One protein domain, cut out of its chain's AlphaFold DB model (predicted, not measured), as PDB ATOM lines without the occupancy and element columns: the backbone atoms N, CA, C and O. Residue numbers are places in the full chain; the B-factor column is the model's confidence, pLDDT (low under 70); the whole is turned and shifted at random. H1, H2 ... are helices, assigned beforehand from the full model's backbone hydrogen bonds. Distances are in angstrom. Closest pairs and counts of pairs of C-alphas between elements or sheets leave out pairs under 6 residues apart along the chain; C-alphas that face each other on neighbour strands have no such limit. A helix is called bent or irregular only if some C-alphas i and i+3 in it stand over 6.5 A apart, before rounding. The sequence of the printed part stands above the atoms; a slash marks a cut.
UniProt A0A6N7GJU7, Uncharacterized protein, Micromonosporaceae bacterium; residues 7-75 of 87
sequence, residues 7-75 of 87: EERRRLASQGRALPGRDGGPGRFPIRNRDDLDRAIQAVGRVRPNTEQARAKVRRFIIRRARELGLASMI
ATOM      1  N   GLU A   7       9.035  14.203  11.709       94.75
ATOM      2  CA  GLU A   7       8.909  14.816  13.037       94.75
ATOM      3  C   GLU A   7       7.805  15.871  13.088       94.75
ATOM      4  O   GLU A   7       6.990  15.879  14.010       94.75
ATOM      5  N   GLU A   8       7.719  16.714  12.061       95.81
ATOM      6  CA  GLU A   8       6.688  17.744  11.989       95.81
ATOM      7  C   GLU A   8       5.294  17.120  11.883       95.81
ATOM      8  O   GLU A   8       4.353  17.530  12.556       95.81
ATOM      9  N   ARG A   9       5.157  16.032  11.122       96.19
ATOM     10  CA  ARG A   9       3.919  15.250  11.080       96.19
ATOM     11  C   ARG A   9       3.527  14.696  12.450       96.19
ATOM     12  O   ARG A   9       2.337  14.667  12.761       96.19
ATOM     13  N   ARG A  10       4.486  14.262  13.279       95.69
ATOM     14  CA  ARG A  10       4.210  13.825  14.663       95.69
ATOM     15  C   ARG A  10       3.699  14.989  15.510       95.69
ATOM     16  O   ARG A  10       2.659  14.848  16.144       95.69
ATOM     17  N   ARG A  11       4.360  16.150  15.448       95.94
ATOM     18  CA  ARG A  11       3.930  17.367  16.160       95.94
ATOM     19  C   ARG A  11       2.527  17.802  15.745       95.94
ATOM     20  O   ARG A  11       1.676  18.034  16.599       95.94
ATOM     21  N   LEU A  12       2.252  17.835  14.443       96.19
ATOM     22  CA  LEU A  12       0.932  18.168  13.909       96.19
ATOM     23  C   LEU A  12      -0.139  17.171  14.368       96.19
ATOM     24  O   LEU A  12      -1.259  17.588  14.659       96.19
ATOM     25  N   ALA A  13       0.184  15.878  14.470       95.88
ATOM     26  CA  ALA A  13      -0.742  14.886  15.014       95.88
ATOM     27  C   ALA A  13      -1.044  15.132  16.498       95.88
ATOM     28  O   ALA A  13      -2.213  15.138  16.879       95.88
ATOM     29  N   SER A  14      -0.024  15.418  17.313       94.50
ATOM     30  CA  SER A  14      -0.201  15.779  18.729       94.50
ATOM     31  C   SER A  14      -1.028  17.055  18.916       94.50
ATOM     32  O   SER A  14      -1.778  17.165  19.877       94.50
ATOM     33  N   GLN A  15      -0.948  17.995  17.971       95.12
ATOM     34  CA  GLN A  15      -1.754  19.221  17.949       95.12
ATOM     35  C   GLN A  15      -3.161  19.028  17.352       95.12
ATOM     36  O   GLN A  15      -3.902  19.995  17.196       95.12
ATOM     37  N   GLY A  16      -3.529  17.814  16.926       95.06
ATOM     38  CA  GLY A  16      -4.813  17.547  16.268       95.06
ATOM     39  C   GLY A  16      -4.949  18.135  14.854       95.06
ATOM     40  O   GLY A  16      -6.047  18.125  14.289       95.06
ATOM     41  N   ARG A  17      -3.846  18.618  14.270       96.31
ATOM     42  CA  ARG A  17      -3.744  19.172  12.906       96.31
ATOM     43  C   ARG A  17      -3.367  18.124  11.857       96.31
ATOM     44  O   ARG A  17      -3.386  18.421  10.666       96.31
ATOM     45  N   ALA A  18      -3.049  16.909  12.289       97.38
ATOM     46  CA  ALA A  18      -2.918  15.714  11.464       97.38
ATOM     47  C   ALA A  18      -3.601  14.533  12.174       97.38
ATOM     48  O   ALA A  18      -3.782  14.547  13.392       97.38
ATOM     49  N   LEU A  19      -3.964  13.492  11.431       94.94
ATOM     50  CA  LEU A  19      -4.344  12.213  12.025       94.94
ATOM     51  C   LEU A  19      -3.122  11.539  12.658       94.94
ATOM     52  O   LEU A  19      -2.039  11.599  12.077       94.94
ATOM     53  N   PRO A  20      -3.278  10.819  13.780       94.44
ATOM     54  CA  PRO A  20      -2.210   9.990  14.321       94.44
ATOM     55  C   PRO A  20      -1.695   8.972  13.299       94.44
ATOM     56  O   PRO A  20      -2.464   8.412  12.506       94.44
ATOM     57  N   GLY A  21      -0.386   8.724  13.331       90.69
ATOM     58  CA  GLY A  21       0.238   7.659  12.557       90.69
ATOM     59  C   GLY A  21      -0.242   6.273  12.980       90.69
ATOM     60  O   GLY A  21      -0.992   6.108  13.939       90.69
ATOM     61  N   ARG A  22       0.125   5.256  12.200       86.50
ATOM     62  CA  ARG A  22      -0.179   3.861  12.540       86.50
ATOM     63  C   ARG A  22       0.978   3.354  13.390       86.50
ATOM     64  O   ARG A  22       2.108   3.698  13.057       86.50
ATOM     65  N   ASP A  23       0.698   2.610  14.454       86.75
ATOM     66  CA  ASP A  23       1.729   1.955  15.273       86.75
ATOM     67  C   ASP A  23       2.834   2.929  15.748       86.75
ATOM     68  O   ASP A  23       4.022   2.641  15.668       86.75
ATOM     69  N   GLY A  24       2.457   4.149  16.166       80.19
ATOM     70  CA  GLY A  24       3.410   5.186  16.605       80.19
ATOM     71  C   GLY A  24       4.167   5.914  15.480       80.19
ATOM     72  O   GLY A  24       5.047   6.732  15.747       80.19
ATOM     73  N   GLY A  25       3.822   5.652  14.216       90.38
ATOM     74  CA  GLY A  25       4.387   6.328  13.049       90.38
ATOM     75  C   GLY A  25       4.063   7.832  12.961       90.38
ATOM     76  O   GLY A  25       3.311   8.377  13.774       90.38
ATOM     77  N   PRO A  26       4.606   8.538  11.950       93.25
ATOM     78  CA  PRO A  26       4.326   9.956  11.742       93.25
ATOM     79  C   PRO A  26       2.842  10.215  11.462       93.25
ATOM     80  O   PRO A  26       2.139   9.367  10.904       93.25
ATOM     81  N   GLY A  27       2.382  11.414  11.821       94.12
ATOM     82  CA  GLY A  27       1.028  11.862  11.516       94.12
ATOM     83  C   GLY A  27       0.693  11.773  10.026       94.12
ATOM     84  O   GLY A  27       1.545  11.959   9.156       94.12
ATOM     85  N   ARG A  28      -0.569  11.487   9.725       94.88
ATOM     86  CA  ARG A  28      -1.111  11.380   8.366       94.88
ATOM     87  C   ARG A  28      -2.082  12.518   8.105       94.88
ATOM     88  O   ARG A  28      -2.697  13.011   9.040       94.88
ATOM     89  N   PHE A  29      -2.283  12.881   6.841       95.81
ATOM     90  CA  PHE A  29      -3.204  13.963   6.469       95.81
ATOM     91  C   PHE A  29      -2.940  15.254   7.274       95.81
ATOM     92  O   PHE A  29      -3.820  15.701   8.006       95.81
ATOM     93  N   PRO A  30      -1.724  15.833   7.219       97.12
ATOM     94  CA  PRO A  30      -1.493  17.146   7.812       97.12
ATOM     95  C   PRO A  30      -2.365  18.184   7.097       97.12
ATOM     96  O   PRO A  30      -2.286  18.299   5.880       97.12
ATOM     97  N   ILE A  31      -3.199  18.922   7.836       97.88
ATOM     98  CA  ILE A  31      -4.094  19.958   7.291       97.88
ATOM     99  C   ILE A  31      -3.844  21.278   8.020       97.88
ATOM    100  O   ILE A  31      -4.477  21.597   9.040       97.88
ATOM    101  N   ARG A  32      -2.885  22.054   7.500       96.75
ATOM    102  CA  ARG A  32      -2.474  23.345   8.072       96.75
ATOM    103  C   ARG A  32      -3.219  24.521   7.450       96.75
ATOM    104  O   ARG A  32      -3.357  25.539   8.119       96.75
ATOM    105  N   ASN A  33      -3.668  24.382   6.204       96.94
ATOM    106  CA  ASN A  33      -4.286  25.436   5.401       96.94
ATOM    107  C   ASN A  33      -5.187  24.846   4.295       96.94
ATOM    108  O   ASN A  33      -5.414  23.637   4.238       96.94
ATOM    109  N   ARG A  34      -5.672  25.722   3.406       97.81
ATOM    110  CA  ARG A  34      -6.538  25.395   2.264       97.81
ATOM    111  C   ARG A  34      -5.948  24.377   1.286       97.81
ATOM    112  O   ARG A  34      -6.653  23.484   0.834       97.81
ATOM    113  N   ASP A  35      -4.677  24.526   0.953       97.25
ATOM    114  CA  ASP A  35      -3.985  23.710  -0.048       97.25
ATOM    115  C   ASP A  35      -3.690  22.299   0.497       97.25
ATOM    116  O   ASP A  35      -3.825  21.304  -0.213       97.25
ATOM    117  N   ASP A  36      -3.394  22.178   1.793       97.81
ATOM    118  CA  ASP A  36      -3.352  20.874   2.461       97.81
ATOM    119  C   ASP A  36      -4.748  20.216   2.534       97.81
ATOM    120  O   ASP A  36      -4.866  19.001   2.367       97.81
ATOM    121  N   LEU A  37      -5.805  21.004   2.785       98.31
ATOM    122  CA  LEU A  37      -7.186  20.512   2.848       98.31
ATOM    123  C   LEU A  37      -7.629  19.911   1.507       98.31
ATOM    124  O   LEU A  37      -8.156  18.800   1.488       98.31
ATOM    125  N   ASP A  38      -7.375  20.611   0.401       97.94
ATOM    126  CA  ASP A  38      -7.673  20.130  -0.952       97.94
ATOM    127  C   ASP A  38      -6.980  18.787  -1.245       97.94
ATOM    128  O   ASP A  38      -7.634  17.799  -1.597       97.94
ATOM    129  N   ARG A  39      -5.671  18.691  -0.973       97.31
ATOM    130  CA  ARG A  39      -4.937  17.425  -1.134       97.31
ATOM    131  C   ARG A  39      -5.491  16.315  -0.251       97.31
ATOM    132  O   ARG A  39      -5.565  15.167  -0.688       97.31
ATOM    133  N   ALA A  40      -5.878  16.633   0.984       97.31
ATOM    134  CA  ALA A  40      -6.451  15.654   1.896       97.31
ATOM    135  C   ALA A  40      -7.774  15.091   1.357       97.31
ATOM    136  O   ALA A  40      -7.956  13.873   1.396       97.31
ATOM    137  N   ILE A  41      -8.649  15.944   0.807       97.81
ATOM    138  CA  ILE A  41      -9.922  15.539   0.188       97.81
ATOM    139  C   ILE A  41      -9.674  14.556  -0.961       97.81
ATOM    140  O   ILE A  41     -10.248  13.466  -0.979       97.81
ATOM    141  N   GLN A  42      -8.754  14.887  -1.868       96.88
ATOM    142  CA  GLN A  42      -8.400  14.032  -3.005       96.88
ATOM    143  C   GLN A  42      -7.733  12.714  -2.573       96.88
ATOM    144  O   GLN A  42      -7.900  11.670  -3.210       96.88
ATOM    145  N   ALA A  43      -6.964  12.733  -1.483       96.88
ATOM    146  CA  ALA A  43      -6.243  11.566  -0.985       96.88
ATOM    147  C   ALA A  43      -7.138  10.542  -0.263       96.88
ATOM    148  O   ALA A  43      -6.723   9.389  -0.120       96.88
ATOM    149  N   VAL A  44      -8.365  10.900   0.148       95.56
ATOM    150  CA  VAL A  44      -9.285   9.984   0.856       95.56
ATOM    151  C   VAL A  44      -9.518   8.683   0.092       95.56
ATOM    152  O   VAL A  44      -9.474   7.608   0.689       95.56
ATOM    153  N   GLY A  45      -9.715   8.746  -1.228       93.50
ATOM    154  CA  GLY A  45      -9.953   7.551  -2.052       93.50
ATOM    155  C   GLY A  45      -8.779   6.561  -2.054       93.50
ATOM    156  O   GLY A  45      -8.949   5.382  -2.356       93.50
ATOM    157  N   ARG A  46      -7.582   7.019  -1.669       95.56
ATOM    158  CA  ARG A  46      -6.343   6.231  -1.643       95.56
ATOM    159  C   ARG A  46      -6.003   5.699  -0.246       95.56
ATOM    160  O   ARG A  46      -4.975   5.046  -0.084       95.56
ATOM    161  N   VAL A  47      -6.853   5.939   0.757       95.31
ATOM    162  CA  VAL A  47      -6.646   5.468   2.138       95.31
ATOM    163  C   VAL A  47      -6.487   3.946   2.190       95.31
ATOM    164  O   VAL A  47      -7.112   3.196   1.433       95.31
ATOM    165  N   ARG A  48      -5.621   3.490   3.103       91.50
ATOM    166  CA  ARG A  48      -5.411   2.074   3.413       91.50
ATOM    167  C   ARG A  48      -5.650   1.789   4.906       91.50
ATOM    168  O   ARG A  48      -5.212   2.583   5.745       91.50
ATOM    169  N   PRO A  49      -6.309   0.667   5.258       92.81
ATOM    170  CA  PRO A  49      -6.882  -0.347   4.362       92.81
ATOM    171  C   PRO A  49      -8.024   0.234   3.513       92.81
ATOM    172  O   PRO A  49      -8.600   1.254   3.884       92.81
ATOM    173  N   ASN A  50      -8.305  -0.371   2.353       94.06
ATOM    174  CA  ASN A  50      -9.281   0.149   1.384       94.06
ATOM    175  C   ASN A  50     -10.737  -0.118   1.823       94.06
ATOM    176  O   ASN A  50     -11.554  -0.605   1.047       94.06
ATOM    177  N   THR A  51     -11.052   0.170   3.082       96.12
ATOM    178  CA  THR A  51     -12.366  -0.053   3.682       96.12
ATOM    179  C   THR A  51     -13.103   1.264   3.846       96.12
ATOM    180  O   THR A  51     -12.500   2.314   4.090       96.12
ATOM    181  N   GLU A  52     -14.430   1.208   3.763       95.12
ATOM    182  CA  GLU A  52     -15.254   2.404   3.928       95.12
ATOM    183  C   GLU A  52     -15.117   2.996   5.329       95.12
ATOM    184  O   GLU A  52     -15.038   4.208   5.481       95.12
ATOM    185  N   GLN A  53     -14.938   2.153   6.345       95.56
ATOM    186  CA  GLN A  53     -14.660   2.597   7.708       95.56
ATOM    187  C   GLN A  53     -13.352   3.399   7.811       95.56
ATOM    188  O   GLN A  53     -13.288   4.387   8.543       95.56
ATOM    189  N   ALA A  54     -12.294   3.000   7.092       95.25
ATOM    190  CA  ALA A  54     -11.034   3.739   7.096       95.25
ATOM    191  C   ALA A  54     -11.185   5.089   6.387       95.25
ATOM    192  O   ALA A  54     -10.740   6.110   6.913       95.25
ATOM    193  N   ARG A  55     -11.868   5.114   5.234       96.94
ATOM    194  CA  ARG A  55     -12.174   6.355   4.508       96.94
ATOM    195  C   ARG A  55     -13.057   7.286   5.335       96.94
ATOM    196  O   ARG A  55     -12.726   8.460   5.455       96.94
ATOM    197  N   ALA A  56     -14.100   6.768   5.980       97.19
ATOM    198  CA  ALA A  56     -15.013   7.549   6.808       97.19
ATOM    199  C   ALA A  56     -14.304   8.226   7.988       97.19
ATOM    200  O   ALA A  56     -14.492   9.420   8.218       97.19
ATOM    201  N   LYS A  57     -13.394   7.512   8.669       96.50
ATOM    202  CA  LYS A  57     -12.541   8.092   9.722       96.50
ATOM    203  C   LYS A  57     -11.721   9.281   9.209       96.50
ATOM    204  O   LYS A  57     -11.612  10.294   9.899       96.50
ATOM    205  N   VAL A  58     -11.163   9.174   8.001       97.50
ATOM    206  CA  VAL A  58     -10.385  10.258   7.384       97.50
ATOM    207  C   VAL A  58     -11.288  11.416   6.952       97.50
ATOM    208  O   VAL A  58     -10.968  12.562   7.258       97.50
ATOM    209  N   ARG A  59     -12.442  11.144   6.330       98.25
ATOM    210  CA  ARG A  59     -13.424  12.178   5.956       98.25
ATOM    211  C   ARG A  59     -13.887  12.973   7.168       98.25
ATOM    212  O   ARG A  59     -13.834  14.197   7.137       98.25
ATOM    213  N   ARG A  60     -14.231  12.306   8.273       97.81
ATOM    214  CA  ARG A  60     -14.623  12.970   9.527       97.81
ATOM    215  C   ARG A  60     -13.538  13.917  10.047       97.81
ATOM    216  O   ARG A  60     -13.841  15.028  10.479       97.81
ATOM    217  N   PHE A  61     -12.272  13.504   9.979       97.88
ATOM    218  CA  PHE A  61     -11.147  14.362  10.352       97.88
ATOM    219  C   PHE A  61     -11.010  15.578   9.425       97.88
ATOM    220  O   PHE A  61     -10.868  16.701   9.908       97.88
ATOM    221  N   ILE A  62     -11.096  15.367   8.112       98.25
ATOM    222  CA  ILE A  62     -11.033  16.433   7.106       98.25
ATOM    223  C   ILE A  62     -12.166  17.444   7.315       98.25
ATOM    224  O   ILE A  62     -11.905  18.643   7.344       98.25
ATOM    225  N   ILE A  63     -13.399  16.975   7.543       98.38
ATOM    226  CA  ILE A  63     -14.566  17.820   7.837       98.38
ATOM    227  C   ILE A  63     -14.308  18.682   9.075       98.38
ATOM    228  O   ILE A  63     -14.551  19.890   9.044       98.38
ATOM    229  N   ARG A  64     -13.779  18.091  10.156       98.06
ATOM    230  CA  ARG A  64     -13.429  18.839  11.373       98.06
ATOM    231  C   ARG A  64     -12.414  19.944  11.072       98.06
ATOM    232  O   ARG A  64     -12.667  21.099  11.406       98.06
ATOM    233  N   ARG A  65     -11.311  19.607  10.396       98.12
ATOM    234  CA  ARG A  65     -10.256  20.573  10.046       98.12
ATOM    235  C   ARG A  65     -10.759  21.677   9.121       98.12
ATOM    236  O   ARG A  65     -10.380  22.827   9.305       98.12
ATOM    237  N   ALA A  66     -11.619  21.351   8.158       98.38
ATOM    238  CA  ALA A  66     -12.223  22.339   7.272       98.38
ATOM    239  C   ALA A  66     -13.056  23.359   8.055       98.38
ATOM    240  O   ALA A  66     -12.919  24.556   7.820       98.38
ATOM    241  N   ARG A  67     -13.858  22.914   9.033       97.75
ATOM    242  CA  ARG A  67     -14.628  23.812   9.913       97.75
ATOM    243  C   ARG A  67     -13.721  24.716  10.746       97.75
ATOM    244  O   ARG A  67     -13.936  25.920  10.772       97.75
ATOM    245  N   GLU A  68     -12.677  24.156  11.352       97.75
ATOM    246  CA  GLU A  68     -11.701  24.912  12.157       97.75
ATOM    247  C   GLU A  68     -10.920  25.956  11.340       97.75
ATOM    248  O   GLU A  68     -10.416  26.923  11.901       97.75
ATOM    249  N   LEU A  69     -10.811  25.770  10.022       97.56
ATOM    250  CA  LEU A  69     -10.172  26.716   9.102       97.56
ATOM    251  C   LEU A  69     -11.161  27.688   8.434       97.56
ATOM    252  O   LEU A  69     -10.728  28.519   7.640       97.56
ATOM    253  N   GLY A  70     -12.469  27.569   8.688       98.25
ATOM    254  CA  GLY A  70     -13.490  28.346   7.971       98.25
ATOM    255  C   GLY A  70     -13.656  27.947   6.496       98.25
ATOM    256  O   GLY A  70     -14.149  28.726   5.691       98.25
ATOM    257  N   LEU A  71     -13.246  26.731   6.126       98.38
ATOM    258  CA  LEU A  71     -13.235  26.196   4.758       98.38
ATOM    259  C   LEU A  71     -14.244  25.054   4.564       98.38
ATOM    260  O   LEU A  71     -14.059  24.190   3.708       98.38
ATOM    261  N   ALA A  72     -15.310  25.014   5.368       97.38
ATOM    262  CA  ALA A  72     -16.316  23.950   5.313       97.38
ATOM    263  C   ALA A  72     -16.982  23.814   3.929       97.38
ATOM    264  O   ALA A  72     -17.369  22.712   3.552       97.38
ATOM    265  N   SER A  73     -17.047  24.899   3.153       97.56
ATOM    266  CA  SER A  73     -17.561  24.919   1.776       97.56
ATOM    267  C   SER A  73     -16.737  24.094   0.782       97.56
ATOM    268  O   SER A  73     -17.219  23.809  -0.307       97.56
ATOM    269  N   MET A  74     -15.508  23.699   1.128       97.75
ATOM    270  CA  MET A  74     -14.685  22.824   0.287       97.75
ATOM    271  C   MET A  74     -15.030  21.343   0.439       97.75
ATOM    272  O   MET A  74     -14.554  20.524  -0.345       97.75
ATOM    273  N   ILE A  75     -15.802  20.971   1.463       98.00
ATOM    274  CA  ILE A  75     -16.186  19.580   1.673       98.00
ATOM    275  C   ILE A  75     -17.171  19.162   0.572       98.00
ATOM    276  O   ILE A  75     -18.179  19.843   0.392       98.00
TER     277      ILE A  75
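This is residues 7 to 75 of the 87 residues of an uncharacterized protein of Micromonosporaceae bacterium (UniProt A0A6N7GJU7). What is the main picture? A hairpin of two helices, H2 and H3, lies side by side; the short H1 is set off across a looping stretch, residues 15 to 33. What is the make-up? The 69 printed residues include three named helices, H1, H2, H3 in that order, and no named strand: all helix, compact, radius of gyration of the C-alphas 11.3 A, spans 33 by 27 by 15 A.

Where is H1? Residues 7 to 14, from C-alpha 7 at (8.909, 14.816, 13.037), span 10.8 A. And the others? H2, residues 34 to 46, spans 19.6 A; H3, residues 52 to 68, spans 24.2 A to C-alpha 68 at (-11.701, 24.912, 12.157).

What touches? H2 and H3, a helical hairpin, touch, closest at the C-alphas of Val 44 and Arg 55, 5.9 A, at a shallow tilt of 8 degrees, opposite ways. H1 is apart from both. And the backbones? Every O i to N i+4 pair is within hydrogen-bond range in H1 and H3, 7 of 9 in H2, which is only just irregular: C-alphas 42 and 45 are 6.7 A apart.

How large? The farthest C-alphas, Asp 23 and Ser 73, are 32.9 A apart. Any gaps? The printed part has no cut; H1 to H2 is a long link; no printed residue is under 70.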